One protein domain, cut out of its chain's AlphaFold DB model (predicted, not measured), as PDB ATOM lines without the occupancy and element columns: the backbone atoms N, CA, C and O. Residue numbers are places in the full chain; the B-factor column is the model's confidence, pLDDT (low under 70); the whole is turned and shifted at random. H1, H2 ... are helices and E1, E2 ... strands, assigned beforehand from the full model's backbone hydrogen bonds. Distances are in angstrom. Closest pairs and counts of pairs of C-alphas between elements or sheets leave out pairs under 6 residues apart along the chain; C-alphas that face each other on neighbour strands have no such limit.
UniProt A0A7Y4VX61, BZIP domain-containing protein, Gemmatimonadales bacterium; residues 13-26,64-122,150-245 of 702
ATOM      1  N   ARG A  13     157.464 140.212  96.109       75.56
ATOM      2  CA  ARG A  13     158.239 140.008  94.879       75.56
ATOM      3  C   ARG A  13     159.549 139.307  95.221       75.56
ATOM      4  O   ARG A  13     160.298 139.749  96.094       75.56
ATOM      5  N   VAL A  14     159.821 138.203  94.538       77.62
ATOM      6  CA  VAL A  14     161.096 137.502  94.673       77.62
ATOM      7  C   VAL A  14     162.111 138.272  93.846       77.62
ATOM      8  O   VAL A  14     161.981 138.373  92.629       77.62
ATOM      9  N   PHE A  15     163.119 138.837  94.506       84.62
ATOM     10  CA  PHE A  15     164.225 139.450  93.790       84.62
ATOM     11  C   PHE A  15     165.122 138.363  93.196       84.62
ATOM     12  O   PHE A  15     165.669 137.530  93.923       84.62
ATOM     13  N   LEU A  16     165.309 138.419  91.880       89.25
ATOM     14  CA  LEU A  16     166.319 137.653  91.170       89.25
ATOM     15  C   LEU A  16     167.213 138.627  90.399       89.25
ATOM     16  O   LEU A  16     166.694 139.480  89.677       89.25
ATOM     17  N   PRO A  17     168.544 138.526  90.530       89.69
ATOM     18  CA  PRO A  17     169.432 139.303  89.688       89.69
ATOM     19  C   PRO A  17     169.315 138.812  88.243       89.69
ATOM     20  O   PRO A  17     169.422 137.619  87.965       89.69
ATOM     21  N   GLU A  18     169.116 139.748  87.323       89.81
ATOM     22  CA  GLU A  18     168.948 139.465  85.900       89.81
ATOM     23  C   GLU A  18     169.868 140.358  85.064       89.81
ATOM     24  O   GLU A  18     170.048 141.539  85.371       89.81
ATOM     25  N   ALA A  19     170.487 139.782  84.032       90.31
ATOM     26  CA  ALA A  19     171.372 140.498  83.122       90.31
ATOM     27  C   ALA A  19     170.600 141.275  82.049       90.31
ATOM     28  O   ALA A  19     169.753 140.732  81.337       90.31
ATOM     29  N   ASP A  20     170.974 142.539  81.882       89.44
ATOM     30  CA  ASP A  20     170.390 143.437  80.891       89.44
ATOM     31  C   ASP A  20     171.175 143.401  79.574       89.44
ATOM     32  O   ASP A  20     172.303 142.905  79.504       89.44
ATOM     33  N   LEU A  21     170.561 143.919  78.508       90.69
ATOM     34  CA  LEU A  21     171.293 144.200  77.274       90.69
ATOM     35  C   LEU A  21     172.193 145.411  77.501       90.69
ATOM     36  O   LEU A  21     171.725 146.462  77.927       90.69
ATOM     37  N   ILE A  22     173.466 145.264  77.157       90.38
ATOM     38  CA  ILE A  22     174.464 146.322  77.247       90.38
ATOM     39  C   ILE A  22     175.016 146.657  75.861       90.38
ATOM     40  O   ILE A  22     175.158 145.790  74.989       90.38
ATOM     41  N   ASP A  23     175.371 147.921  75.664       78.81
ATOM     42  CA  ASP A  23     176.062 148.345  74.456       78.81
ATOM     43  C   ASP A  23     177.537 147.931  74.536       78.81
ATOM     44  O   ASP A  23     178.238 148.171  75.519       78.81
ATOM     45  N   SER A  24     178.020 147.253  73.492       64.31
ATOM     46  CA  SER A  24     179.382 146.696  73.445       64.31
ATOM     47  C   SER A  24     180.472 147.747  73.161       64.31
ATOM     48  O   SER A  24     181.654 147.400  73.048       64.31
ATOM     49  N   SER A  25     180.077 149.022  73.042       55.62
ATOM     50  CA  SER A  25     180.904 150.153  72.607       55.62
ATOM     51  C   SER A  25     181.133 151.245  73.654       55.62
ATOM     52  O   SER A  25     181.939 152.134  73.387       55.62
ATOM     53  N   GLU A  26     180.459 151.234  74.808       45.09
ATOM     54  CA  GLU A  26     180.571 152.352  75.755       45.09
ATOM     55  C   GLU A  26     181.800 152.245  76.675       45.09
ATOM     56  O   GLU A  26     182.021 151.254  77.378       45.09
ATOM     57  N   ARG A  64     198.144 148.955  67.383       79.25
ATOM     58  CA  ARG A  64     197.412 147.765  66.942       79.25
ATOM     59  C   ARG A  64     196.025 147.777  67.569       79.25
ATOM     60  O   ARG A  64     195.890 147.808  68.791       79.25
ATOM     61  N   ILE A  65     194.996 147.692  66.733       81.75
ATOM     62  CA  ILE A  65     193.612 147.521  67.178       81.75
ATOM     63  C   ILE A  65     193.353 146.024  67.387       81.75
ATOM     64  O   ILE A  65     193.576 145.208  66.493       81.75
ATOM     65  N   CYS A  66     192.895 145.663  68.580       84.19
ATOM     66  CA  CYS A  66     192.476 144.321  68.956       84.19
ATOM     67  C   CYS A  66     190.955 144.305  69.126       84.19
ATOM     68  O   CYS A  66     190.418 145.016  69.973       84.19
ATOM     69  N   LEU A  67     190.273 143.463  68.352       85.12
ATOM     70  CA  LEU A  67     188.838 143.211  68.471       85.12
ATOM     71  C   LEU A  67     188.634 141.774  68.947       85.12
ATOM     72  O   LEU A  67     189.172 140.842  68.350       85.12
ATOM     73  N   THR A  68     187.875 141.595  70.026       87.44
ATOM     74  CA  THR A  68     187.505 140.273  70.541       87.44
ATOM     75  C   THR A  68     186.056 139.976  70.195       87.44
ATOM     76  O   THR A  68     185.162 140.754  70.514       87.44
ATOM     77  N   ASN A  69     185.812 138.821  69.581       86.06
ATOM     78  CA  ASN A  69     184.467 138.349  69.298       86.06
ATOM     79  C   ASN A  69     184.125 137.167  70.213       86.06
ATOM     80  O   ASN A  69     184.555 136.050  69.951       86.06
ATOM     81  N   LEU A  70     183.364 137.408  71.286       91.69
ATOM     82  CA  LEU A  70     182.829 136.322  72.114       91.69
ATOM     83  C   LEU A  70     181.713 135.597  71.354       91.69
ATOM     84  O   LEU A  70     180.752 136.239  70.932       91.69
ATOM     85  N   LYS A  71     181.838 134.287  71.159       93.88
ATOM     86  CA  LYS A  71     180.775 133.454  70.592       93.88
ATOM     87  C   LYS A  71     179.542 133.474  71.491       93.88
ATOM     88  O   LYS A  71     179.644 133.626  72.703       93.88
ATOM     89  N   GLU A  72     178.380 133.328  70.873       95.62
ATOM     90  CA  GLU A  72     177.133 133.124  71.603       95.62
ATOM     91  C   GLU A  72     177.089 131.717  72.217       95.62
ATOM     92  O   GLU A  72     177.677 130.774  71.675       95.62
ATOM     93  N   GLY A  73     176.417 131.591  73.361       96.56
ATOM     94  CA  GLY A  73     176.187 130.329  74.058       96.56
ATOM     95  C   GLY A  73     176.866 130.261  75.424       96.56
ATOM     96  O   GLY A  73     176.957 131.258  76.149       96.56
ATOM     97  N   CYS A  74     177.312 129.064  75.801       97.69
ATOM     98  CA  CYS A  74     177.861 128.761  77.117       97.69
ATOM     99  C   CYS A  74     179.385 128.616  77.094       97.69
ATOM    100  O   CYS A  74     179.969 127.925  76.260       97.69
ATOM    101  N   TYR A  75     180.018 129.230  78.084       97.38
ATOM    102  CA  TYR A  75     181.421 129.113  78.430       97.38
ATOM    103  C   TYR A  75     181.551 128.403  79.776       97.38
ATOM    104  O   TYR A  75     180.792 128.675  80.707       97.38
ATOM    105  N   SER A  76     182.574 127.568  79.930       95.69
ATOM    106  CA  SER A  76     183.075 127.226  81.262       95.69
ATOM    107  C   SER A  76     183.675 128.473  81.908       95.69
ATOM    108  O   SER A  76     184.272 129.303  81.224       95.69
ATOM    109  N   LEU A  77     183.530 128.606  83.224       96.06
ATOM    110  CA  LEU A  77     184.118 129.681  84.015       96.06
ATOM    111  C   LEU A  77     184.913 129.087  85.175       96.06
ATOM    112  O   LEU A  77     184.437 128.217  85.905       96.06
ATOM    113  N   ARG A  78     186.138 129.572  85.354       95.00
ATOM    114  CA  ARG A  78     187.043 129.189  86.439       95.00
ATOM    115  C   ARG A  78     187.559 130.442  87.110       95.00
ATOM    116  O   ARG A  78     188.061 131.331  86.431       95.00
ATOM    117  N   PHE A  79     187.484 130.485  88.432       95.75
ATOM    118  CA  PHE A  79     188.040 131.575  89.218       95.75
ATOM    119  C   PHE A  79     188.850 131.024  90.395       95.75
ATOM    120  O   PHE A  79     188.350 130.255  91.222       95.75
ATOM    121  N   THR A  80     190.113 131.435  90.462       94.62
ATOM    122  CA  THR A  80     191.061 131.043  91.504       94.62
ATOM    123  C   THR A  80     191.457 132.284  92.298       94.62
ATOM    124  O   THR A  80     192.184 133.132  91.773       94.62
ATOM    125  N   PRO A  81     191.013 132.414  93.561       94.38
ATOM    126  CA  PRO A  81     191.368 133.555  94.397       94.38
ATOM    127  C   PRO A  81     192.883 133.725  94.564       94.38
ATOM    128  O   PRO A  81     193.641 132.750  94.614       94.38
ATOM    129  N   LYS A  82     193.342 134.967  94.707       92.25
ATOM    130  CA  LYS A  82     194.743 135.294  94.982       92.25
ATOM    131  C   LYS A  82     195.193 134.631  96.289       92.25
ATOM    132  O   LYS A  82     194.482 134.672  97.287       92.25
ATOM    133  N   GLY A  83     196.388 134.039  96.285       82.50
ATOM    134  CA  GLY A  83     196.935 133.346  97.459       82.50
ATOM    135  C   GLY A  83     196.310 131.972  97.729       82.50
ATOM    136  O   GLY A  83     196.517 131.411  98.802       82.50
ATOM    137  N   SER A  84     195.555 131.419  96.773       81.31
ATOM    138  CA  SER A  84     194.984 130.078  96.897       81.31
ATOM    139  C   SER A  84     196.071 129.008  97.019       81.31
ATOM    140  O   SER A  84     196.849 128.791  96.094       81.31
ATOM    141  N   THR A  85     196.088 128.295  98.144       76.38
ATOM    142  CA  THR A  85     196.845 127.046  98.311       76.38
ATOM    143  C   THR A  85     196.035 125.853  97.789       76.38
ATOM    144  O   THR A  85     194.873 125.996  97.407       76.38
ATOM    145  N   ILE A  86     196.599 124.642  97.829       66.25
ATOM    146  CA  ILE A  86     195.881 123.400  97.480       66.25
ATOM    147  C   ILE A  86     194.626 123.142  98.340       66.25
ATOM    148  O   ILE A  86     193.773 122.348  97.970       66.25
ATOM    149  N   ARG A  87     194.497 123.800  99.502       68.44
ATOM    150  CA  ARG A  87     193.321 123.698 100.385       68.44
ATOM    151  C   ARG A  87     192.358 124.877 100.238       68.44
ATOM    152  O   ARG A  87     191.323 124.896 100.900       68.44
ATOM    153  N   ALA A  88     192.699 125.872  99.422       75.56
ATOM    154  CA  ALA A  88     191.863 127.048  99.245       75.56
ATOM    155  C   ALA A  88     190.613 126.724  98.421       75.56
ATOM    156  O   ALA A  88     190.620 125.861  97.542       75.56
ATOM    157  N   THR A  89     189.535 127.449  98.713       84.00
ATOM    158  CA  THR A  89     188.296 127.350  97.940       84.00
ATOM    159  C   THR A  89     188.536 127.939  96.555       84.00
ATOM    160  O   THR A  89     188.941 129.095  96.432       84.00
ATOM    161  N   ARG A  90     188.288 127.138  95.521       90.50
ATOM    162  CA  ARG A  90     188.282 127.572  94.122       90.50
ATOM    163  C   ARG A  90     186.839 127.643  93.640       90.50
ATOM    164  O   ARG A  90     185.951 127.064  94.266       90.50
ATOM    165  N   TYR A  91     186.608 128.329  92.531       94.56
ATOM    166  CA  TYR A  91     185.275 128.458  91.959       94.56
ATOM    167  C   TYR A  91     185.250 127.950  90.524       94.56
ATOM    168  O   TYR A  91     186.169 128.200  89.739       94.56
ATOM    169  N   ARG A  92     184.186 127.224  90.195       94.62
ATOM    170  CA  ARG A  92     183.873 126.777  88.836       94.62
ATOM    171  C   ARG A  92     182.441 127.143  88.499       94.62
ATOM    172  O   ARG A  92     181.652 127.394  89.401       94.62
ATOM    173  N   GLY A  93     182.108 127.181  87.222       95.81
ATOM    174  CA  GLY A  93     180.804 127.657  86.820       95.81
ATOM    175  C   GLY A  93     180.610 127.719  85.324       95.81
ATOM    176  O   GLY A  93     181.420 127.197  84.553       95.81
ATOM    177  N   THR A  94     179.542 128.400  84.932       97.06
ATOM    178  CA  THR A  94     179.244 128.712  83.537       97.06
ATOM    179  C   THR A  94     179.094 130.217  83.351       97.06
ATOM    180  O   THR A  94     178.708 130.939  84.271       97.06
ATOM    181  N   LEU A  95     179.435 130.697  82.160       98.19
ATOM    182  CA  LEU A  95     179.180 132.052  81.690       98.19
ATOM    183  C   LEU A  95     178.381 131.943  80.391       98.19
ATOM    184  O   LEU A  95     178.739 131.197  79.491       98.19
ATOM    185  N   ARG A  96     177.292 132.688  80.296       98.00
ATOM    186  CA  ARG A  96     176.337 132.681  79.192       98.00
ATOM    187  C   ARG A  96     176.426 134.012  78.481       98.00
ATOM    188  O   ARG A  96     176.368 135.043  79.149       98.00
ATOM    189  N   VAL A  97     176.591 133.983  77.166       97.50
ATOM    190  CA  VAL A  97     176.791 135.169  76.330       97.50
ATOM    191  C   VAL A  97     175.773 135.138  75.201       97.50
ATOM    192  O   VAL A  97     175.811 134.227  74.387       97.50
ATOM    193  N   GLU A  98     174.882 136.118  75.156       96.31
ATOM    194  CA  GLU A  98     173.835 136.294  74.146       96.31
ATOM    195  C   GLU A  98     174.109 137.572  73.347       96.31
ATOM    196  O   GLU A  98     174.498 138.603  73.912       96.31
ATOM    197  N   ARG A  99     173.910 137.523  72.026       91.44
ATOM    198  CA  ARG A  99     174.036 138.689  71.149       91.44
ATOM    199  C   ARG A  99     172.672 139.076  70.601       91.44
ATOM    200  O   ARG A  99     171.946 138.248  70.069       91.44
ATOM    201  N   HIS A 100     172.349 140.363  70.664       84.69
ATOM    202  CA  HIS A 100     171.079 140.865  70.150       84.69
ATOM    203  C   HIS A 100     171.268 142.240  69.505       84.69
ATOM    204  O   HIS A 100     171.538 143.221  70.192       84.69
ATOM    205  N   GLY A 101     171.177 142.323  68.173       76.75
ATOM    206  CA  GLY A 101     171.232 143.604  67.450       76.75
ATOM    207  C   GLY A 101     172.497 144.444  67.701       76.75
ATOM    208  O   GLY A 101     172.407 145.659  67.812       76.75
ATOM    209  N   GLY A 102     173.669 143.812  67.851       78.12
ATOM    210  CA  GLY A 102     174.941 144.491  68.172       78.12
ATOM    211  C   GLY A 102     175.174 144.753  69.669       78.12
ATOM    212  O   GLY A 102     176.295 145.076  70.076       78.12
ATOM    213  N   LYS A 103     174.149 144.533  70.495       88.44
ATOM    214  CA  LYS A 103     174.237 144.527  71.954       88.44
ATOM    215  C   LYS A 103     174.649 143.155  72.467       88.44
ATOM    216  O   LYS A 103     174.502 142.137  71.782       88.44
ATOM    217  N   LEU A 104     175.172 143.145  73.684       93.00
ATOM    218  CA  LEU A 104     175.588 141.942  74.387       93.00
ATOM    219  C   LEU A 104     174.747 141.799  75.653       93.00
ATOM    220  O   LEU A 104     174.530 142.775  76.359       93.00
ATOM    221  N   ARG A 105     174.319 140.589  75.986       95.44
ATOM    222  CA  ARG A 105     173.860 140.241  77.332       95.44
ATOM    223  C   ARG A 105     174.727 139.098  77.817       95.44
ATOM    224  O   ARG A 105     174.979 138.148  77.080       95.44
ATOM    225  N   PHE A 106     175.222 139.176  79.043       97.12
ATOM    226  CA  PHE A 106     175.968 138.060  79.606       97.12
ATOM    227  C   PHE A 106     175.758 137.925  81.106       97.12
ATOM    228  O   PHE A 106     175.558 138.898  81.826       97.12
ATOM    229  N   SER A 107     175.792 136.683  81.572       98.31
ATOM    230  CA  SER A 107     175.572 136.320  82.973       98.31
ATOM    231  C   SER A 107     176.319 135.043  83.307       98.31
ATOM    232  O   SER A 107     176.479 134.212  82.419       98.31
ATOM    233  N   GLY A 108     176.694 134.815  84.557       97.81
ATOM    234  CA  GLY A 108     177.301 133.548  84.957       97.81
ATOM    235  C   GLY A 108     176.860 133.070  86.328       97.81
ATOM    236  O   GLY A 108     176.238 133.805  87.085       97.81
ATOM    237  N   ASP A 109     177.227 131.839  86.647       98.25
ATOM    238  CA  ASP A 109     177.010 131.225  87.952       98.25
ATOM    239  C   ASP A 109     178.326 130.664  88.461       98.25
ATOM    240  O   ASP A 109     179.074 130.053  87.700       98.25
ATOM    241  N   LEU A 110     178.607 130.855  89.747       97.50
ATOM    242  CA  LEU A 110     179.781 130.320  90.422       97.50
ATOM    243  C   LEU A 110     179.375 129.297  91.474       97.50
ATOM    244  O   LEU A 110     178.450 129.504  92.257       97.50
ATOM    245  N   TYR A 111     180.153 128.226  91.537       96.62
ATOM    246  CA  TYR A 111     180.039 127.127  92.478       96.62
ATOM    247  C   TYR A 111     181.363 126.959  93.218       96.62
ATOM    248  O   TYR A 111     182.437 126.974  92.609       96.62
ATOM    249  N   THR A 112     181.311 126.794  94.539       93.19
ATOM    250  CA  THR A 112     182.486 126.462  95.346       93.19
ATOM    251  C   THR A 112     182.979 125.060  95.019       93.19
ATOM    252  O   THR A 112     182.200 124.113  94.988       93.19
ATOM    253  N   ARG A 113     184.288 124.898  94.868       82.88
ATOM    254  CA  ARG A 113     184.943 123.596  94.752       82.88
ATOM    255  C   ARG A 113     186.086 123.527  95.754       82.88
ATOM    256  O   ARG A 113     186.962 124.399  95.759       82.88
ATOM    257  N   ARG A 114     186.092 122.493  96.597       69.88
ATOM    258  CA  ARG A 114     187.246 122.147  97.432       69.88
ATOM    259  C   ARG A 114     187.933 120.943  96.796       69.88
ATOM    260  O   ARG A 114     187.276 119.990  96.408       69.88
ATOM    261  N   LEU A 115     189.262 120.964  96.704       58.69
ATOM    262  CA  LEU A 115     190.045 119.871  96.100       58.69
ATOM    263  C   LEU A 115     189.826 118.502  96.782       58.69
ATOM    264  O   LEU A 115     190.021 117.467  96.159       58.69
ATOM    265  N   PHE A 116     189.381 118.476  98.043       54.91
ATOM    266  CA  PHE A 116     189.038 117.230  98.741       54.91
ATOM    267  C   PHE A 116     187.756 116.562  98.204       54.91
ATOM    268  O   PHE A 116     187.614 115.347  98.327       54.91
ATOM    269  N   ASP A 117     186.856 117.331  97.582       51.50
ATOM    270  CA  ASP A 117     185.598 116.820  97.025       51.50
ATOM    271  C   ASP A 117     185.865 115.920  95.800       51.50
ATOM    272  O   ASP A 117     185.197 114.902  95.622       51.50
ATOM    273  N   ASP A 118     186.916 116.217  95.020       47.75
ATOM    274  CA  ASP A 118     187.349 115.406  93.870       47.75
ATOM    275  C   ASP A 118     187.921 114.046  94.293       47.75
ATOM    276  O   ASP A 118     187.662 113.037  93.640       47.75
ATOM    277  N   LEU A 119     188.654 113.993  95.413       47.97
ATOM    278  CA  LEU A 119     189.228 112.763  95.987       47.97
ATOM    279  C   LEU A 119     188.156 111.794  96.515       47.97
ATOM    280  O   LEU A 119     188.383 110.583  96.581       47.97
ATOM    281  N   LEU A 120     186.987 112.317  96.893       44.75
ATOM    282  CA  LEU A 120     185.827 111.525  97.300       44.75
ATOM    283  C   LEU A 120     184.963 111.127  96.093       44.75
ATOM    284  O   LEU A 120     184.533 109.976  96.023       44.75
ATOM    285  N   GLN A 121     184.769 112.017  95.111       42.84
ATOM    286  CA  GLN A 121     184.024 111.702  93.882       42.84
ATOM    287  C   GLN A 121     184.735 110.672  92.992       42.84
ATOM    288  O   GLN A 121     184.078 109.769  92.469       42.84
ATOM    289  N   THR A 122     186.067 110.719  92.879       39.62
ATOM    290  CA  THR A 122     186.837 109.694  92.144       39.62
ATOM    291  C   THR A 122     186.694 108.301  92.761       39.62
ATOM    292  O   THR A 122     186.620 107.320  92.025       39.62
ATOM    293  N   GLY A 150     182.911 119.370  74.978       68.38
ATOM    294  CA  GLY A 150     181.962 120.428  74.586       68.38
ATOM    295  C   GLY A 150     180.607 120.391  75.306       68.38
ATOM    296  O   GLY A 150     179.696 121.135  74.952       68.38
ATOM    297  N   THR A 151     180.450 119.565  76.344       83.88
ATOM    298  CA  THR A 151     179.182 119.480  77.082       83.88
ATOM    299  C   THR A 151     179.110 120.483  78.242       83.88
ATOM    300  O   THR A 151     180.052 120.624  79.021       83.88
ATOM    301  N   ILE A 152     177.966 121.161  78.404       93.50
ATOM    302  CA  ILE A 152     177.729 122.138  79.483       93.50
ATOM    303  C   ILE A 152     177.788 121.439  80.855       93.50
ATOM    304  O   ILE A 152     177.042 120.488  81.066       93.50
ATOM    305  N   PRO A 153     178.624 121.867  81.818       91.69
ATOM    306  CA  PRO A 153     178.741 121.186  83.106       91.69
ATOM    307  C   PRO A 153     177.517 121.415  84.006       91.69
ATOM    308  O   PRO A 153     176.889 122.471  83.973       91.69
ATOM    309  N   ILE A 154     177.220 120.431  84.861       91.12
ATOM    310  CA  ILE A 154     176.237 120.541  85.948       91.12
ATOM    311  C   ILE A 154     176.982 120.375  87.271       91.12
ATOM    312  O   ILE A 154     177.763 119.441  87.436       91.12
ATOM    313  N   TYR A 155     176.742 121.294  88.201       91.56
ATOM    314  CA  TYR A 155     177.346 121.300  89.533       91.56
ATOM    315  C   TYR A 155     176.277 121.042  90.602       91.56
ATOM    316  O   TYR A 155     175.097 121.300  90.365       91.56
ATOM    317  N   SER A 156     176.658 120.550  91.784       91.50
ATOM    318  CA  SER A 156     175.716 120.307  92.892       91.50
ATOM    319  C   SER A 156     175.040 121.601  93.365       91.50
ATOM    320  O   SER A 156     175.661 122.662  93.400       91.50
ATOM    321  N   ARG A 157     173.767 121.521  93.772       91.50
ATOM    322  CA  ARG A 157     173.044 122.662  94.364       91.50
ATOM    323  C   ARG A 157     173.724 123.175  95.636       91.50
ATOM    324  O   ARG A 157     173.815 124.384  95.835       91.50
ATOM    325  N   ALA A 158     174.266 122.273  96.457       89.94
ATOM    326  CA  ALA A 158     174.915 122.613  97.726       89.94
ATOM    327  C   ALA A 158     176.196 123.444  97.552       89.94
ATOM    328  O   ALA A 158     176.611 124.141  98.476       89.94
ATOM    329  N   SER A 159     176.828 123.385  96.377       92.81
ATOM    330  CA  SER A 159     178.026 124.166  96.086       92.81
ATOM    331  C   SER A 159     177.739 125.504  95.414       92.81
ATOM    332  O   SER A 159     178.680 126.266  95.196       92.81
ATOM    333  N   TYR A 160     176.483 125.824  95.089       95.94
ATOM    334  CA  TYR A 160     176.142 127.104  94.471       95.94
ATOM    335  C   TYR A 160     176.603 128.271  95.348       95.94
ATOM    336  O   TYR A 160     176.408 128.258  96.563       95.94
ATOM    337  N   ARG A 161     177.241 129.285  94.766       96.50
ATOM    338  CA  ARG A 161     177.788 130.417  95.523       96.50
ATOM    339  C   ARG A 161     177.137 131.729  95.161       96.50
ATOM    340  O   ARG A 161     176.750 132.477  96.057       96.50
ATOM    341  N   SER A 162     177.146 132.059  93.882       97.50
ATOM    342  CA  SER A 162     176.797 133.397  93.441       97.50
ATOM    343  C   SER A 162     176.418 133.427  91.976       97.50
ATOM    344  O   SER A 162     176.871 132.613  91.171       97.50
ATOM    345  N   TYR A 163     175.609 134.427  91.660       98.56
ATOM    346  CA  TYR A 163     175.289 134.829  90.308       98.56
ATOM    347  C   TYR A 163     176.139 136.038  89.908       98.56
ATOM    348  O   TYR A 163     176.392 136.929  90.721       98.56
ATOM    349  N   LEU A 164     176.563 136.078  88.649       98.31
ATOM    350  CA  LEU A 164     177.306 137.173  88.038       98.31
ATOM    351  C   LEU A 164     176.412 137.856  87.000       98.31
ATOM    352  O   LEU A 164     176.200 137.311  85.917       98.31
ATOM    353  N   LYS A 165     175.924 139.058  87.307       97.81
ATOM    354  CA  LYS A 165     175.180 139.915  86.377       97.81
ATOM    355  C   LYS A 165     176.169 140.709  85.529       97.81
ATOM    356  O   LYS A 165     176.920 141.496  86.092       97.81
ATOM    357  N   GLY A 166     176.188 140.542  84.208       96.56
ATOM    358  CA  GLY A 166     177.004 141.387  83.331       96.56
ATOM    359  C   GLY A 166     176.505 142.833  83.320       96.56
ATOM    360  O   GLY A 166     175.308 143.064  83.178       96.56
ATOM    361  N   THR A 167     177.414 143.797  83.480       95.44
ATOM    362  CA  THR A 167     177.067 145.231  83.562       95.44
ATOM    363  C   THR A 167     177.709 146.079  82.473       95.44
ATOM    364  O   THR A 167     177.163 147.107  82.092       95.44
ATOM    365  N   SER A 168     178.864 145.673  81.948       93.62
ATOM    366  CA  SER A 168     179.485 146.293  80.770       93.62
ATOM    367  C   SER A 168     180.565 145.385  80.184       93.62
ATOM    368  O   SER A 168     181.170 144.576  80.891       93.62
ATOM    369  N   ALA A 169     180.837 145.522  78.888       92.19
ATOM    370  CA  ALA A 169     181.891 144.788  78.203       92.19
ATOM    371  C   ALA A 169     182.675 145.729  77.294       92.19
ATOM    372  O   ALA A 169     182.100 146.445  76.483       92.19
ATOM    373  N   ARG A 170     184.003 145.662  77.383       91.25
ATOM    374  CA  ARG A 170     184.914 146.347  76.470       91.25
ATOM    375  C   ARG A 170     185.635 145.305  75.638       91.25
ATOM    376  O   ARG A 170     186.656 144.768  76.066       91.25
ATOM    377  N   LEU A 171     185.087 145.018  74.461       89.25
ATOM    378  CA  LEU A 171     185.596 143.991  73.544       89.25
ATOM    379  C   LEU A 171     186.667 144.503  72.570       89.25
ATOM    380  O   LEU A 171     187.203 143.727  71.777       89.25
ATOM    381  N   PHE A 172     187.005 145.790  72.653       84.81
ATOM    382  CA  PHE A 172     188.039 146.428  71.849       84.81
ATOM    383  C   PHE A 172     189.172 146.970  72.728       84.81
ATOM    384  O   PHE A 172     188.945 147.527  73.806       84.81
ATOM    385  N   SER A 173     190.409 146.858  72.252       83.19
ATOM    386  CA  SER A 173     191.555 147.551  72.842       83.19
ATOM    387  C   SER A 173     192.511 148.052  71.769       83.19
ATOM    388  O   SER A 173     192.672 147.435  70.717       83.19
ATOM    389  N   VAL A 174     193.146 149.191  72.038       80.75
ATOM    390  CA  VAL A 174     194.227 149.739  71.218       80.75
ATOM    391  C   VAL A 174     195.511 149.556  72.010       80.75
ATOM    392  O   VAL A 174     195.631 150.074  73.118       80.75
ATOM    393  N   VAL A 175     196.443 148.771  71.480       81.88
ATOM    394  CA  VAL A 175     197.672 148.397  72.185       81.88
ATOM    395  C   VAL A 175     198.906 148.775  71.375       81.88
ATOM    396  O   VAL A 175     198.873 148.807  70.143       81.88
ATOM    397  N   SER A 176     200.010 149.065  72.065       76.56
ATOM    398  CA  SER A 176     201.304 149.265  71.410       76.56
ATOM    399  C   SER A 176     201.790 147.974  70.746       76.56
ATOM    400  O   SER A 176     201.410 146.864  71.139       76.56
ATOM    401  N   LEU A 177     202.663 148.110  69.749       69.88
ATOM    402  CA  LEU A 177     203.318 146.972  69.113       69.88
ATOM    403  C   LEU A 177     204.048 146.123  70.179       69.88
ATOM    404  O   LEU A 177     204.775 146.655  71.014       69.88
ATOM    405  N   GLY A 178     203.800 144.809  70.195       69.44
ATOM    406  CA  GLY A 178     204.352 143.867  71.185       69.44
ATOM    407  C   GLY A 178     203.505 143.650  72.449       69.44
ATOM    408  O   GLY A 178     203.724 142.671  73.166       69.44
ATOM    409  N   SER A 179     202.496 144.486  72.706       78.62
ATOM    410  CA  SER A 179     201.562 144.288  73.821       78.62
ATOM    411  C   SER A 179     200.505 143.224  73.501       78.62
ATOM    412  O   SER A 179     200.035 143.095  72.368       78.62
ATOM    413  N   LYS A 180     200.097 142.448  74.514       79.81
ATOM    414  CA  LYS A 180     199.064 141.411  74.357       79.81
ATOM    415  C   LYS A 180     197.671 142.040  74.278       79.81
ATOM    416  O   LYS A 180     197.308 142.831  75.147       79.81
ATOM    417  N   CYS A 181     196.879 141.625  73.288       85.94
ATOM    418  CA  CYS A 181     195.468 141.992  73.189       85.94
ATOM    419  C   CYS A 181     194.713 141.583  74.462       85.94
ATOM    420  O   CYS A 181     194.895 140.473  74.968       85.94
ATOM    421  N   SER A 182     193.859 142.475  74.959       92.00
ATOM    422  CA  SER A 182     192.982 142.194  76.094       92.00
ATOM    423  C   SER A 182     191.595 142.786  75.881       92.00
ATOM    424  O   SER A 182     191.416 143.700  75.075       92.00
ATOM    425  N   PHE A 183     190.624 142.256  76.606       94.06
ATOM    426  CA  PHE A 183     189.269 142.779  76.683       94.06
ATOM    427  C   PHE A 183     188.786 142.696  78.128       94.06
ATOM    428  O   PHE A 183     189.394 142.021  78.963       94.06
ATOM    429  N   THR A 184     187.721 143.428  78.439       95.19
ATOM    430  CA  THR A 184     187.190 143.506  79.801       95.19
ATOM    431  C   THR A 184     185.727 143.103  79.846       95.19
ATOM    432  O   THR A 184     184.952 143.529  78.994       95.19
ATOM    433  N   LEU A 185     185.356 142.326  80.861       96.69
ATOM    434  CA  LEU A 185     183.970 142.045  81.233       96.69
ATOM    435  C   LEU A 185     183.752 142.501  82.675       96.69
ATOM    436  O   LEU A 185     184.512 142.114  83.563       96.69
ATOM    437  N   ASN A 186     182.735 143.322  82.905       97.44
ATOM    438  CA  ASN A 186     182.357 143.786  84.233       97.44
ATOM    439  C   ASN A 186     181.085 143.083  84.694       97.44
ATOM    440  O   ASN A 186     180.166 142.852  83.903       97.44
ATOM    441  N   PHE A 187     181.053 142.762  85.981       98.12
ATOM    442  CA  PHE A 187     179.969 142.042  86.620       98.12
ATOM    443  C   PHE A 187     179.596 142.676  87.948       98.12
ATOM    444  O   PHE A 187     180.468 143.134  88.682       98.12
ATOM    445  N   ASP A 188     178.327 142.571  88.297       98.12
ATOM    446  CA  ASP A 188     177.861 142.645  89.670       98.12
ATOM    447  C   ASP A 188     177.637 141.223  90.198       98.12
ATOM    448  O   ASP A 188     176.919 140.422  89.596       98.12
ATOM    449  N   GLU A 189     178.285 140.883  91.312       98.00
ATOM    450  CA  GLU A 189     178.141 139.580  91.962       98.00
ATOM    451  C   GLU A 189     177.053 139.628  93.033       98.00
ATOM    452  O   GLU A 189     177.109 140.438  93.959       98.00
ATOM    453  N   PHE A 190     176.115 138.690  92.956       97.81
ATOM    454  CA  PHE A 190     175.065 138.472  93.942       97.81
ATOM    455  C   PHE A 190     175.305 137.128  94.629       97.81
ATOM    456  O   PHE A 190     175.126 136.070  94.024       97.81
ATOM    457  N   VAL A 191     175.745 137.159  95.889       96.81
ATOM    458  CA  VAL A 191     175.924 135.937  96.685       96.81
ATOM    459  C   VAL A 191     174.565 135.351  97.050       96.81
ATOM    460  O   VAL A 191     173.651 136.071  97.447       96.81
ATOM    461  N   TYR A 192     174.457 134.033  96.912       95.25
ATOM    462  CA  TYR A 192     173.260 133.287  97.260       95.25
ATOM    463  C   TYR A 192     173.180 133.038  98.761       95.25
ATOM    464  O   TYR A 192     174.112 132.507  99.374       95.25
ATOM    465  N   ASN A 193     172.037 133.384  99.338       92.12
ATOM    466  CA  ASN A 193     171.707 133.100 100.721       92.12
ATOM    467  C   ASN A 193     171.074 131.708 100.786       92.12
ATOM    468  O   ASN A 193     169.880 131.545 100.518       92.12
ATOM    469  N   HIS A 194     171.884 130.700 101.118       87.31
ATOM    470  CA  HIS A 194     171.391 129.337 101.315       87.31
ATOM    471  C   HIS A 194     170.409 129.273 102.488       87.31
ATOM    472  O   HIS A 194     170.682 129.868 103.538       87.31
ATOM    473  N   PRO A 195     169.295 128.537 102.350       79.69
ATOM    474  CA  PRO A 195     168.392 128.307 103.466       79.69
ATOM    475  C   PRO A 195     169.029 127.354 104.488       79.69
ATOM    476  O   PRO A 195     169.957 126.606 104.180       79.69
ATOM    477  N   ALA A 196     168.499 127.337 105.714       72.19
ATOM    478  CA  ALA A 196     168.946 126.400 106.749       72.19
ATOM    479  C   ALA A 196     168.652 124.927 106.388       72.19
ATOM    480  O   ALA A 196     169.367 124.025 106.822       72.19
ATOM    481  N   THR A 197     167.602 124.687 105.597       70.06
ATOM    482  CA  THR A 197     167.180 123.368 105.107       70.06
ATOM    483  C   THR A 197     166.652 123.478 103.678       70.06
ATOM    484  O   THR A 197     165.987 124.463 103.361       70.06
ATOM    485  N   GLY A 198     166.862 122.452 102.849       77.56
ATOM    486  CA  GLY A 198     166.442 122.461 101.442       77.56
ATOM    487  C   GLY A 198     167.337 123.343 100.566       77.56
ATOM    488  O   GLY A 198     168.480 123.621 100.926       77.56
ATOM    489  N   PHE A 199     166.820 123.772  99.411       80.50
ATOM    490  CA  PHE A 199     167.583 124.559  98.427       80.50
ATOM    491  C   PHE A 199     166.893 125.854  97.977       80.50
ATOM    492  O   PHE A 199     167.470 126.593  97.178       80.50
ATOM    493  N   SER A 200     165.716 126.166  98.525       82.31
ATOM    494  CA  SER A 200     164.970 127.400  98.264       82.31
ATOM    495  C   SER A 200     165.517 128.566  99.088       82.31
ATOM    496  O   SER A 200     165.133 128.790 100.231       82.31
ATOM    497  N   GLY A 201     166.519 129.242  98.527       84.88
ATOM    498  CA  GLY A 201     167.224 130.377  99.120       84.88
ATOM    499  C   GLY A 201     166.802 131.713  98.517       84.88
ATOM    500  O   GLY A 201     165.708 131.856  97.979       84.88
ATOM    501  N   SER A 202     167.673 132.717  98.616       87.31
ATOM    502  CA  SER A 202     167.393 134.067  98.108       87.31
ATOM    503  C   SER A 202     168.654 134.811  97.667       87.31
ATOM    504  O   SER A 202     169.779 134.384  97.935       87.31
ATOM    505  N   PHE A 203     168.457 135.956  97.015       89.25
ATOM    506  CA  PHE A 203     169.499 136.937  96.734       89.25
ATOM    507  C   PHE A 203     169.173 138.257  97.432       89.25
ATOM    508  O   PHE A 203     168.007 138.630  97.567       89.25
ATOM    509  N   ASN A 204     170.210 138.986  97.840       85.75
ATOM    510  CA  ASN A 204     170.045 140.366  98.286       85.75
ATOM    511  C   ASN A 204     169.699 141.260  97.088       85.75
ATOM    512  O   ASN A 204     170.199 141.034  95.990       85.75
ATOM    513  N   THR A 205     168.901 142.305  97.312       84.31
ATOM    514  CA  THR A 205     168.489 143.263  96.266       84.31
ATOM    515  C   THR A 205     169.634 144.135  95.748       84.31
ATOM    516  O   THR A 205     169.554 144.668  94.646       84.31
ATOM    517  N   ALA A 206     170.712 144.268  96.525       89.50
ATOM    518  CA  ALA A 206     171.930 144.965  96.135       89.50
ATOM    519  C   ALA A 206     173.058 143.970  95.815       89.50
ATOM    520  O   ALA A 206     173.162 142.925  96.476       89.50
ATOM    521  N   PRO A 207     173.940 144.294  94.851       95.38
ATOM    522  CA  PRO A 207     175.090 143.457  94.561       95.38
ATOM    523  C   PRO A 207     176.025 143.391  95.769       95.38
ATOM    524  O   PRO A 207     176.251 144.371  96.475       95.38
ATOM    525  N   THR A 208     176.606 142.216  95.997       97.00
ATOM    526  CA  THR A 208     177.612 142.009  97.047       97.00
ATOM    527  C   THR A 208     178.899 142.767  96.728       97.00
ATOM    528  O   THR A 208     179.561 143.279  97.630       97.00
ATOM    529  N   ARG A 209     179.273 142.820  95.445       96.00
ATOM    530  CA  ARG A 209     180.397 143.608  94.923       96.00
ATOM    531  C   ARG A 209     180.352 143.688  93.400       96.00
ATOM    532  O   ARG A 209     179.781 142.809  92.761       96.00
ATOM    533  N   SER A 210     181.074 144.655  92.842       97.69
ATOM    534  CA  SER A 210     181.367 144.721  91.409       97.69
ATOM    535  C   SER A 210     182.756 144.151  91.107       97.69
ATOM    536  O   SER A 210     183.730 144.417  91.820       97.69
ATOM    537  N   ILE A 211     182.847 143.351  90.047       97.31
ATOM    538  CA  ILE A 211     184.031 142.602  89.632       97.31
ATOM    539  C   ILE A 211     184.368 142.938  88.183       97.31
ATOM    540  O   ILE A 211     183.504 142.935  87.312       97.31
ATOM    541  N   ARG A 212     185.651 143.160  87.910       98.06
ATOM    542  CA  ARG A 212     186.184 143.395  86.568       98.06
ATOM    543  C   ARG A 212     187.119 142.269  86.158       98.06
ATOM    544  O   ARG A 212     188.170 142.096  86.773       98.06
ATOM    545  N   TYR A 213     186.773 141.535  85.107       97.88
ATOM    546  CA  TYR A 213     187.643 140.547  84.469       97.88
ATOM    547  C   TYR A 213     188.412 141.193  83.326       97.88
ATOM    548  O   TYR A 213     187.806 141.714  82.397       97.88
ATOM    549  N   VAL A 214     189.740 141.128  83.376       96.62
ATOM    550  CA  VAL A 214     190.634 141.529  82.283       96.62
ATOM    551  C   VAL A 214     191.186 140.262  81.652       96.62
ATOM    552  O   VAL A 214     192.018 139.579  82.248       96.62
ATOM    553  N   LEU A 215     190.706 139.943  80.456       96.25
ATOM    554  CA  LEU A 215     190.922 138.665  79.788       96.25
ATOM    555  C   LEU A 215     191.765 138.836  78.528       96.25
ATOM    556  O   LEU A 215     191.744 139.878  77.872       96.25
ATOM    557  N   ARG A 216     192.513 137.789  78.183       94.12
ATOM    558  CA  ARG A 216     193.364 137.719  76.993       94.12
ATOM    559  C   ARG A 216     193.152 136.380  76.288       94.12
ATOM    560  O   ARG A 216     192.944 135.386  76.985       94.12
ATOM    561  N   PRO A 217     193.219 136.326  74.947       91.00
ATOM    562  CA  PRO A 217     193.207 135.060  74.222       91.00
ATOM    563  C   PRO A 217     194.331 134.141  74.699       91.00
ATOM    564  O   PRO A 217     195.450 134.595  74.961       91.00
ATOM    565  N   THR A 218     194.026 132.855  74.803       88.62
ATOM    566  CA  THR A 218     195.024 131.807  75.030       88.62
ATOM    567  C   THR A 218     195.513 131.240  73.690       88.62
ATOM    568  O   THR A 218     195.151 131.742  72.625       88.62
ATOM    569  N   GLY A 219     196.357 130.203  73.725       82.44
ATOM    570  CA  GLY A 219     196.708 129.437  72.522       82.44
ATOM    571  C   GLY A 219     195.559 128.573  71.985       82.44
ATOM    572  O   GLY A 219     195.640 128.095  70.857       82.44
ATOM    573  N   THR A 220     194.493 128.395  72.768       85.50
ATOM    574  CA  THR A 220     193.315 127.603  72.408       85.50
ATOM    575  C   THR A 220     192.212 128.520  71.887       85.50
ATOM    576  O   THR A 220     191.919 129.561  72.483       85.50
ATOM    577  N   ALA A 221     191.589 128.134  70.771       86.31
ATOM    578  CA  ALA A 221     190.479 128.880  70.183       86.31
ATOM    579  C   ALA A 221     189.331 129.061  71.189       86.31
ATOM    580  O   ALA A 221     189.022 128.151  71.956       86.31
ATOM    581  N   ASP A 222     188.729 130.255  71.196       90.44
ATOM    582  CA  ASP A 222     187.607 130.631  72.072       90.44
ATOM    583  C   ASP A 222     187.853 130.400  73.576       90.44
ATOM    584  O   ASP A 222     186.914 130.274  74.369       90.44
ATOM    585  N   SER A 223     189.127 130.376  73.974       93.50
ATOM    586  CA  SER A 223     189.559 130.279  75.360       93.50
ATOM    587  C   SER A 223     190.368 131.506  75.756       93.50
ATOM    588  O   SER A 223     191.279 131.946  75.044       93.50
ATOM    589  N   TYR A 224     190.031 132.059  76.916       95.44
ATOM    590  CA  TYR A 224     190.564 133.312  77.422       95.44
ATOM    591  C   TYR A 224     190.950 133.179  78.890       95.44
ATOM    592  O   TYR A 224     190.251 132.539  79.674       95.44
ATOM    593  N   SER A 225     192.040 133.827  79.291       96.81
ATOM    594  CA  SER A 225     192.479 133.852  80.684       96.81
ATOM    595  C   SER A 225     193.030 135.213  81.088       96.81
ATOM    596  O   SER A 225     193.428 136.032  80.255       96.81
ATOM    597  N   GLY A 226     193.020 135.479  82.390       96.56
ATOM    598  CA  GLY A 226     193.535 136.721  82.934       96.56
ATOM    599  C   GLY A 226     193.197 136.911  84.403       96.56
ATOM    600  O   GLY A 226     193.260 135.972  85.196       96.56
ATOM    601  N   GLU A 227     192.886 138.146  84.769       97.88
ATOM    602  CA  GLU A 227     192.838 138.598  86.158       97.88
ATOM    603  C   GLU A 227     191.473 139.193  86.496       97.88
ATOM    604  O   GLU A 227     190.846 139.862  85.673       97.88
ATOM    605  N   ALA A 228     191.019 138.956  87.724       97.69
ATOM    606  CA  ALA A 228     189.792 139.517  88.270       97.69
ATOM    607  C   ALA A 228     190.114 140.582  89.323       97.69
ATOM    608  O   ALA A 228     190.947 140.351  90.201       97.69
ATOM    609  N   TYR A 229     189.423 141.719  89.279       98.00
ATOM    610  CA  TYR A 229     189.638 142.850  90.182       98.00
ATOM    611  C   TYR A 229     188.344 143.318  90.843       98.00
ATOM    612  O   TYR A 229     187.283 143.279  90.226       98.00
ATOM    613  N   GLN A 230     188.458 143.845  92.060       96.31
ATOM    614  CA  GLN A 230     187.454 144.697  92.698       96.31
ATOM    615  C   GLN A 230     188.071 146.085  92.869       96.31
ATOM    616  O   GLN A 230     189.026 146.256  93.631       96.31
ATOM    617  N   GLY A 231     187.592 147.065  92.099       93.38
ATOM    618  CA  GLY A 231     188.299 148.337  91.933       93.38
ATOM    619  C   GLY A 231     189.724 148.109  91.406       93.38
ATOM    620  O   GLY A 231     189.914 147.596  90.297       93.38
ATOM    621  N   HIS A 232     190.722 148.451  92.224       93.38
ATOM    622  CA  HIS A 232     192.148 148.228  91.942       93.38
ATOM    623  C   HIS A 232     192.728 146.980  92.629       93.38
ATOM    624  O   HIS A 232     193.874 146.610  92.377       93.38
ATOM    625  N   THR A 233     191.954 146.305  93.480       96.69
ATOM    626  CA  THR A 233     192.416 145.136  94.234       96.69
ATOM    627  C   THR A 233     192.315 143.880  93.379       96.69
ATOM    628  O   THR A 233     191.223 143.495  92.962       96.69
ATOM    629  N   LEU A 234     193.449 143.212  93.141       97.12
ATOM    630  CA  LEU A 234     193.492 141.908  92.471       97.12
ATOM    631  C   LEU A 234     192.828 140.838  93.349       97.12
ATOM    632  O   LEU A 234     193.341 140.507  94.421       97.12
ATOM    633  N   LEU A 235     191.727 140.269  92.862       96.12
ATOM    634  CA  LEU A 235     190.990 139.190  93.518       96.12
ATOM    635  C   LEU A 235     191.573 137.811  93.215       96.12
ATOM    636  O   LEU A 235     191.476 136.926  94.060       96.12
ATOM    637  N   GLY A 236     192.148 137.608  92.028       96.38
ATOM    638  CA  GLY A 236     192.638 136.303  91.592       96.38
ATOM    639  C   GLY A 236     192.729 136.170  90.076       96.38
ATOM    640  O   GLY A 236     192.649 137.163  89.353       96.38
ATOM    641  N   THR A 237     192.883 134.938  89.606       96.88
ATOM    642  CA  THR A 237     192.925 134.609  88.178       96.88
ATOM    643  C   THR A 237     191.598 134.029  87.712       96.88
ATOM    644  O   THR A 237     190.905 133.332  88.457       96.88
ATOM    645  N   VAL A 238     191.237 134.330  86.469       97.50
ATOM    646  CA  VAL A 238     190.006 133.872  85.825       97.50
ATOM    647  C   VAL A 238     190.324 133.259  84.466       97.50
ATOM    648  O   VAL A 238     191.219 133.727  83.760       97.50
ATOM    649  N   ALA A 239     189.595 132.210  84.100       96.94
ATOM    650  CA  ALA A 239     189.631 131.625  82.768       96.94
ATOM    651  C   ALA A 239     188.219 131.271  82.295       96.94
ATOM    652  O   ALA A 239     187.391 130.825  83.095       96.94
ATOM    653  N   ILE A 240     187.972 131.465  81.001       96.38
ATOM    654  CA  ILE A 240     186.740 131.072  80.322       96.38
ATOM    655  C   ILE A 240     187.056 130.329  79.025       96.38
ATOM    656  O   ILE A 240     187.983 130.707  78.312       96.38
ATOM    657  N   THR A 241     186.272 129.306  78.697       95.19
ATOM    658  CA  THR A 241     186.408 128.549  77.438       95.19
ATOM    659  C   THR A 241     185.029 128.231  76.891       95.19
ATOM    660  O   THR A 241     184.208 127.695  77.635       95.19
ATOM    661  N   TRP A 242     184.772 128.570  75.626       95.69
ATOM    662  CA  TRP A 242     183.492 128.289  74.969       95.69
ATOM    663  C   TRP A 242     183.250 126.778  74.880       95.69
ATOM    664  O   TRP A 242     184.165 126.025  74.556       95.69
ATOM    665  N   LEU A 243     182.029 126.343  75.190       94.25
ATOM    666  CA  LEU A 243     181.645 124.930  75.241       94.25
ATOM    667  C   LEU A 243     180.592 124.581  74.194       94.25
ATOM    668  O   LEU A 243     180.742 123.598  73.478       94.25
ATOM    669  N   SER A 244     179.516 125.364  74.137       95.12
ATOM    670  CA  SER A 244     178.301 125.001  73.408       95.12
ATOM    671  C   SER A 244     177.575 126.247  72.904       95.12
ATOM    672  O   SER A 244     177.615 127.277  73.582       95.12
ATOM    673  N   PRO A 245     176.876 126.175  71.754       95.69
ATOM    674  CA  PRO A 245     175.957 127.229  71.326       95.69
ATOM    675  C   PRO A 245     174.720 127.338  72.233       95.69
ATOM    676  O   PRO A 245     174.074 128.379  72.256       95.69
TER     677      PRO A 245
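Overview. This is residues 13 to 26, 64 to 122 and 150 to 245 of the 702 residues of the protein "BZIP domain-containing protein" of Gemmatimonadales bacterium (UniProt A0A7Y4VX61). A closed barrel of eight antiparallel strands, E2, E3, E4, E5, E7, E8, E9 and E10, makes the body. A small two-strand antiparallel ribbon, E1 and E6, prolongs E5 beyond one end of the barrel, and a short helix, H1, lies off the barrel near the other end, with residues 117 to 122 sticking out. The printed part has 169 residues with ten named strands and one named helix, in the order E1 E2 E3 E4 H1 E5 E6 E7 E8 E9 E10; the class is mostly strand. The whole is compact, with a radius of gyration of the C-alphas of 16.5 A and spans of 54 by 41 by 34 A.

Along the chain. The barrel strands are E2, residues 73 to 81, 25.6 A; E3, residues 90 to 100, 32.4 A; E4, residues 103 to 113, 32.7 A; E5, residues 160 to 170, 27.8 A; E7, residues 183 to 193, 31.3 A; E8, residues 209 to 217, 25.8 A; E9, residues 223 to 230, 22.6 A; and E10, residues 233 to 244, 32.2 A. E2 begins at C-alpha 73 (176.187, 130.329, 74.058), and E10 ends at C-alpha 244 (178.301, 125.001, 73.408). E1 is residues 64 to 67 and E6 residues 172 to 175. H1, residues 115 to 122, begins at C-alpha 115 (190.045, 119.871, 96.100).

Arrangement. Round the ring run E2, E3, E4, E5, E7, E8, E9, E10 and back to E2. E2 and E3 form a hairpin, with N 75 and O 95 2.7 A apart, within hydrogen-bond range. E3 and E4 form a hairpin too, with N 96 and O 107 at 2.7 A. These three strands are a meander, each the antiparallel neighbour of the one before. E4 and E5 pair with N 164 and O 108 at 2.8 A, and E5 and E7 with N 165 and O 188 at 2.8 A. E7 to E10 are a second meander of three hairpins: N 187 and O 211 are 2.8 A apart, N 214 and O 227 2.8 A, and N 226 and O 238 2.9 A. E10 and E2 close the barrel, with N 78 and O 239 at 2.9 A. E5 bends by 63 degrees at residue 167 and runs on into E6 at 66 degrees. E6 is antiparallel to E1, with N 66 and O 173 at 2.8 A. H1 is not on the barrel; 3 of its 4 O i to N i+4 pairs are within range.

Size, cuts and confidence. The two C-alphas farthest apart, those of Leu 177 and Thr 197, are 56.2 A apart. Residues 27 to 63 and 123 to 149 are not printed, with C-alpha gaps of 19.6 A and 21.1 A. The link from E7 to E8, 15 residues, is long. The mean pLDDT of the printed part is 87.7; residues 24 to 26, 86 to 87, 114 to 122, 150 and 177 to 178 are under 70.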